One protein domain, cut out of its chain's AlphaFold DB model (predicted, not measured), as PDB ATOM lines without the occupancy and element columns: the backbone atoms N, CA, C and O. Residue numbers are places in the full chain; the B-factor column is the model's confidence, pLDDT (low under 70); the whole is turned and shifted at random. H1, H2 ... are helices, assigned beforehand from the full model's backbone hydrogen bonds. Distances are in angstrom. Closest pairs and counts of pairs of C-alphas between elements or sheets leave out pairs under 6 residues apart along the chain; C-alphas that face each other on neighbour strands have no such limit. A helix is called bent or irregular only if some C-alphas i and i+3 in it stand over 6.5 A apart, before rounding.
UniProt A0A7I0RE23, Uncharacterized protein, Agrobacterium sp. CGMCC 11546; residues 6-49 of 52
ATOM      1  N   SER A   6     -40.195 -14.435   0.803       93.56
ATOM      2  CA  SER A   6     -40.395 -14.475  -0.648       93.56
ATOM      3  C   SER A   6     -40.038 -15.822  -1.276       93.56
ATOM      4  O   SER A   6     -40.614 -16.173  -2.304       93.56
ATOM      5  N   GLU A   7     -39.114 -16.575  -0.679       91.75
ATOM      6  CA  GLU A   7     -38.750 -17.919  -1.130       91.75
ATOM      7  C   GLU A   7     -39.760 -18.949  -0.641       91.75
ATOM      8  O   GLU A   7     -40.227 -19.756  -1.438       91.75
ATOM      9  N   VAL A   8     -40.210 -18.835   0.613       88.88
ATOM     10  CA  VAL A   8     -41.286 -19.680   1.163       88.88
ATOM     11  C   VAL A   8     -42.562 -19.565   0.324       88.88
ATOM     12  O   VAL A   8     -43.214 -20.564   0.044       88.88
ATOM     13  N   LYS A   9     -42.896 -18.359  -0.154       92.50
ATOM     14  CA  LYS A   9     -44.080 -18.122  -0.995       92.50
ATOM     15  C   LYS A   9     -44.029 -18.822  -2.360       92.50
ATOM     16  O   LYS A   9     -45.076 -19.020  -2.970       92.50
ATOM     17  N   LYS A  10     -42.837 -19.146  -2.865       94.75
ATOM     18  CA  LYS A  10     -42.664 -19.828  -4.157       94.75
ATOM     19  C   LYS A  10     -42.726 -21.350  -4.033       94.75
ATOM     20  O   LYS A  10     -42.794 -22.012  -5.062       94.75
ATOM     21  N   MET A  11     -42.688 -21.883  -2.812       92.25
ATOM     22  CA  MET A  11     -42.704 -23.320  -2.567       92.25
ATOM     23  C   MET A  11     -44.098 -23.902  -2.761       92.25
ATOM     24  O   MET A  11     -45.107 -23.335  -2.336       92.25
ATOM     25  N   MET A  12     -44.137 -25.094  -3.336       93.88
ATOM     26  CA  MET A  12     -45.292 -25.969  -3.266       93.88
ATOM     27  C   MET A  12     -45.464 -26.483  -1.831       93.88
ATOM     28  O   MET A  12     -44.502 -26.604  -1.070       93.88
ATOM     29  N   LEU A  13     -46.695 -26.843  -1.462       87.62
ATOM     30  CA  LEU A  13     -47.009 -27.314  -0.105       87.62
ATOM     31  C   LEU A  13     -46.131 -28.497   0.338       87.62
ATOM     32  O   LEU A  13     -45.725 -28.558   1.497       87.62
ATOM     33  N   TRP A  14     -45.800 -29.410  -0.580       86.88
ATOM     34  CA  TRP A  14     -44.944 -30.558  -0.275       86.88
ATOM     35  C   TRP A  14     -43.475 -30.161  -0.037       86.88
ATOM     36  O   TRP A  14     -42.829 -30.733   0.839       86.88
ATOM     37  N   GLU A  15     -42.956 -29.164  -0.763       88.81
ATOM     38  CA  GLU A  15     -41.584 -28.652  -0.601       88.81
ATOM     39  C   GLU A  15     -41.441 -27.965   0.752       88.81
ATOM     40  O   GLU A  15     -40.503 -28.231   1.504       88.81
ATOM     41  N   PHE A  16     -42.433 -27.142   1.102       91.00
ATOM     42  CA  PHE A  16     -42.497 -26.503   2.406       91.00
ATOM     43  C   PHE A  16     -42.537 -27.538   3.539       91.00
ATOM     44  O   PHE A  16     -41.775 -27.423   4.501       91.00
ATOM     45  N   ALA A  17     -43.369 -28.579   3.408       88.06
ATOM     46  CA  ALA A  17     -43.452 -29.658   4.390       88.06
ATOM     47  C   ALA A  17     -42.113 -30.403   4.550       88.06
ATOM     48  O   ALA A  17     -41.673 -30.654   5.673       88.06
ATOM     49  N   ALA A  18     -41.419 -30.700   3.448       87.75
ATOM     50  CA  ALA A  18     -40.104 -31.336   3.485       87.75
ATOM     51  C   ALA A  18     -39.048 -30.452   4.177       87.75
ATOM     52  O   ALA A  18     -38.301 -30.938   5.030       87.75
ATOM     53  N   CYS A  19     -39.013 -29.150   3.870       89.75
ATOM     54  CA  CYS A  19     -38.123 -28.190   4.530       89.75
ATOM     55  C   CYS A  19     -38.418 -28.059   6.032       89.75
ATOM     56  O   CYS A  19     -37.486 -28.029   6.840       89.75
ATOM     57  N   ALA A  20     -39.697 -28.012   6.415       87.62
ATOM     58  CA  ALA A  20     -40.125 -27.962   7.808       87.62
ATOM     59  C   ALA A  20     -39.681 -29.198   8.590       87.62
ATOM     60  O   ALA A  20     -39.053 -29.059   9.640       87.62
ATOM     61  N   ASN A  21     -39.904 -30.386   8.031       86.19
ATOM     62  CA  ASN A  21     -39.500 -31.645   8.649       86.19
ATOM     63  C   ASN A  21     -37.975 -31.763   8.765       86.19
ATOM     64  O   ASN A  21     -37.456 -32.128   9.820       86.19
ATOM     65  N   GLY A  22     -37.236 -31.408   7.709       87.12
ATOM     66  CA  GLY A  22     -35.772 -31.417   7.723       87.12
ATOM     67  C   GLY A  22     -35.192 -30.452   8.761       87.12
ATOM     68  O   GLY A  22     -34.280 -30.812   9.504       87.12
ATOM     69  N   TYR A  23     -35.761 -29.249   8.862       89.31
ATOM     70  CA  TYR A  23     -35.366 -28.270   9.871       89.31
ATOM     71  C   TYR A  23     -35.671 -28.749  11.293       89.31
ATOM     72  O   TYR A  23     -34.804 -28.637  12.157       89.31
ATOM     73  N   ALA A  24     -36.867 -29.292  11.538       86.81
ATOM     74  CA  ALA A  24     -37.243 -29.831  12.842       86.81
ATOM     75  C   ALA A  24     -36.266 -30.933  13.278       86.81
ATOM     76  O   ALA A  24     -35.652 -30.816  14.336       86.81
ATOM     77  N   LYS A  25     -36.003 -31.915  12.404       85.00
ATOM     78  CA  LYS A  25     -35.043 -32.999  12.655       85.00
ATOM     79  C   LYS A  25     -33.640 -32.484  12.986       85.00
ATOM     80  O   LYS A  25     -33.005 -32.978  13.912       85.00
ATOM     81  N   ALA A  26     -33.153 -31.482  12.253       87.81
ATOM     82  CA  ALA A  26     -31.828 -30.904  12.479       87.81
ATOM     83  C   ALA A  26     -31.706 -30.143  13.813       87.81
ATOM     84  O   ALA A  26     -30.598 -29.973  14.313       87.81
ATOM     85  N   ASN A  27     -32.824 -29.696  14.389       88.62
ATOM     86  CA  ASN A  27     -32.864 -28.951  15.649       88.62
ATOM     87  C   ASN A  27     -33.375 -29.804  16.825       88.62
ATOM     88  O   ASN A  27     -33.767 -29.250  17.849       88.62
ATOM     89  N   GLY A  28     -33.384 -31.136  16.687       85.50
ATOM     90  CA  GLY A  28     -33.828 -32.047  17.746       85.50
ATOM     91  C   GLY A  28     -35.340 -32.052  17.978       85.50
ATOM     92  O   GLY A  28     -35.784 -32.476  19.038       85.50
ATOM     93  N   GLY A  29     -36.131 -31.572  17.015       81.06
ATOM     94  CA  GLY A  29     -37.580 -31.731  17.035       81.06
ATOM     95  C   GLY A  29     -37.950 -33.209  16.932       81.06
ATOM     96  O   GLY A  29     -37.456 -33.909  16.044       81.06
ATOM     97  N   GLU A  30     -38.795 -33.671  17.850       73.44
ATOM     98  CA  GLU A  30     -39.377 -35.012  17.806       73.44
ATOM     99  C   GLU A  30     -40.358 -35.160  16.630       73.44
ATOM    100  O   GLU A  30     -40.678 -34.193  15.929       73.44
ATOM    101  N   GLU A  31     -40.762 -36.405  16.376       66.94
ATOM    102  CA  GLU A  31     -41.585 -36.828  15.241       66.94
ATOM    103  C   GLU A  31     -42.860 -35.983  15.081       66.94
ATOM    104  O   GLU A  31     -43.392 -35.430  16.045       66.94
ATOM    105  N   ALA A  32     -43.318 -35.849  13.832       67.38
ATOM    106  CA  ALA A  32     -44.395 -34.945  13.453       67.38
ATOM    107  C   ALA A  32     -45.630 -35.141  14.344       67.38
ATOM    108  O   ALA A  32     -46.260 -36.197  14.320       67.38
ATOM    109  N   VAL A  33     -45.976 -34.098  15.103       66.06
ATOM    110  CA  VAL A  33     -47.246 -34.025  15.829       66.06
ATOM    111  C   VAL A  33     -48.364 -34.262  14.821       66.06
ATOM    112  O   VAL A  33     -48.378 -33.635  13.756       66.06
ATOM    113  N   GLU A  34     -49.265 -35.190  15.138       76.12
ATOM    114  CA  GLU A  34     -50.398 -35.508  14.277       76.12
ATOM    115  C   GLU A  34     -51.176 -34.223  13.967       76.12
ATOM    116  O   GLU A  34     -51.372 -33.366  14.838       76.12
ATOM    117  N   ALA A  35     -51.552 -34.042  12.700       77.94
ATOM    118  CA  ALA A  35     -52.318 -32.867  12.315       77.94
ATOM    119  C   ALA A  35     -53.626 -32.837  13.127       77.94
ATOM    120  O   ALA A  35     -54.265 -33.882  13.264       77.94
ATOM    121  N   PRO A  36     -54.047 -31.667  13.644       84.31
ATOM    122  CA  PRO A  36     -55.307 -31.569  14.363       84.31
ATOM    123  C   PRO A  36     -56.448 -32.022  13.454       84.31
ATOM    124  O   PRO A  36     -56.443 -31.764  12.243       84.31
ATOM    125  N   SER A  37     -57.452 -32.654  14.046       91.44
ATOM    126  CA  SER A  37     -58.699 -32.934  13.351       91.44
ATOM    127  C   SER A  37     -59.335 -31.634  12.848       91.44
ATOM    128  O   SER A  37     -59.046 -30.526  13.316       91.44
ATOM    129  N   PHE A  38     -60.241 -31.757  11.880       88.25
ATOM    130  CA  PHE A  38     -60.949 -30.599  11.336       88.25
ATOM    131  C   PHE A  38     -61.684 -29.796  12.425       88.25
ATOM    132  O   PHE A  38     -61.669 -28.564  12.404       88.25
ATOM    133  N   GLU A  39     -62.283 -30.480  13.401       94.06
ATOM    134  CA  GLU A  39     -62.991 -29.848  14.518       94.06
ATOM    135  C   GLU A  39     -62.035 -29.076  15.437       94.06
ATOM    136  O   GLU A  39     -62.289 -27.910  15.749       94.06
ATOM    137  N   GLU A  40     -60.892 -29.669  15.793       89.88
ATOM    138  CA  GLU A  40     -59.853 -29.013  16.598       89.88
ATOM    139  C   GLU A  40     -59.272 -27.786  15.890       89.88
ATOM    140  O   GLU A  40     -59.089 -26.732  16.507       89.88
ATOM    141  N   HIS A  41     -59.037 -27.888  14.579       88.88
ATOM    142  CA  HIS A  41     -58.575 -26.768  13.767       88.88
ATOM    143  C   HIS A  41     -59.569 -25.596  13.797       88.88
ATOM    144  O   HIS A  41     -59.173 -24.445  14.006       88.88
ATOM    145  N   LEU A  42     -60.868 -25.867  13.623       92.31
ATOM    146  CA  LEU A  42     -61.898 -24.827  13.668       92.31
ATOM    147  C   LEU A  42     -61.957 -24.136  15.033       92.31
ATOM    148  O   LEU A  42     -62.089 -22.910  15.097       92.31
ATOM    149  N   ASP A  43     -61.827 -24.896  16.117       92.94
ATOM    150  CA  ASP A  43     -61.811 -24.350  17.471       92.94
ATOM    151  C   ASP A  43     -60.574 -23.486  17.747       92.94
ATOM    152  O   ASP A  43     -60.696 -22.418  18.353       92.94
ATOM    153  N   MET A  44     -59.399 -23.865  17.233       88.06
ATOM    154  CA  MET A  44     -58.197 -23.021  17.274       88.06
ATOM    155  C   MET A  44     -58.411 -21.685  16.549       88.06
ATOM    156  O   MET A  44     -58.132 -20.623  17.109       88.06
ATOM    157  N   VAL A  45     -58.953 -21.711  15.328       89.62
ATOM    158  CA  VAL A  45     -59.206 -20.497  14.531       89.62
ATOM    159  C   VAL A  45     -60.220 -19.576  15.214       89.62
ATOM    160  O   VAL A  45     -60.041 -18.357  15.229       89.62
ATOM    161  N   ARG A  46     -61.273 -20.137  15.824       91.25
ATOM    162  CA  ARG A  46     -62.277 -19.369  16.581       91.25
ATOM    163  C   ARG A  46     -61.669 -18.633  17.772       91.25
ATOM    164  O   ARG A  46     -62.056 -17.497  18.023       91.25
ATOM    165  N   ARG A  47     -60.714 -19.249  18.478       86.31
ATOM    166  CA  ARG A  47     -60.006 -18.631  19.617       86.31
ATOM    167  C   ARG A  47     -59.087 -17.483  19.197       86.31
ATOM    168  O   ARG A  47     -58.876 -16.567  19.984       86.31
ATOM    169  N   LEU A  48     -58.550 -17.530  17.977       82.56
ATOM    170  CA  LEU A  48     -57.637 -16.515  17.440       82.56
ATOM    171  C   LEU A  48     -58.354 -15.305  16.832       82.56
ATOM    172  O   LEU A  48     -57.729 -14.259  16.666       82.56
ATOM    173  N   LYS A  49     -59.642 -15.420  16.482       77.69
ATOM    174  CA  LYS A  49     -60.408 -14.275  15.980       77.69
ATOM    175  C   LYS A  49     -60.649 -13.279  17.122       77.69
ATOM    176  O   LYS A  49     -61.352 -13.630  18.073       77.69
TER     177      LYS A  49
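AT A GLANCE: This is residues 6 to 49 of the 52 residues of an uncharacterized protein of Agrobacterium sp. CGMCC 11546 (UniProt A0A7I0RE23). The model is an open arch of two helices: H1 stands at one end, the link of residues 27 to 37 bridges an open gap, and H2, turned crosswise to H1, makes the other end. Residues 6 to 12 lead into H1 at its end away from the link, and residues 37 to 43, of which 38 to 43 belong to H2, stick out free. The printed part has 44 residues, with two named helices in the order H1, H2 and no named strand; the class is all helix, with 25 residues in the helices. It is only just loose, close to extended, with a radius of gyration of the C-alphas of 13.5 A and spans of 31 by 27 by 16 A.

HOW THE PARTS SIT: After residues 6 to 12 comes H1, residues 13 to 26, with N-to-C direction (0.64, -0.16, 0.75). A long link of 11 residues follows, and then H2, residues 38 to 48, with N-to-C direction (0.15, 0.93, 0.34). H1 and H2 are apart, with no C-alpha of the one within 8 A of the other. In both helices every O i to N i+4 pair is within hydrogen-bond range. Neither helix is bent or irregular.

IN THESE COORDINATES: The printed part begins with C-alpha 6 at (-40.395, -14.475, -0.648). H1 runs from Leu 13, C-alpha at (-47.009, -27.314, -0.105), to Ala 26, 20.0 A from first to last C-alpha. H2 runs from Phe 38 to Leu 48, 15.7 A from first to last C-alpha, and ends with C-alpha 48 at (-57.637, -16.515, 17.440).

THE WHOLE: The two C-alphas farthest apart, those of Ala 26 and Lys 49, are 33.3 A apart. The printed part has no cut. The mean pLDDT of the printed part is 86.3, and residues 31 to 33, in the long link, are under 70.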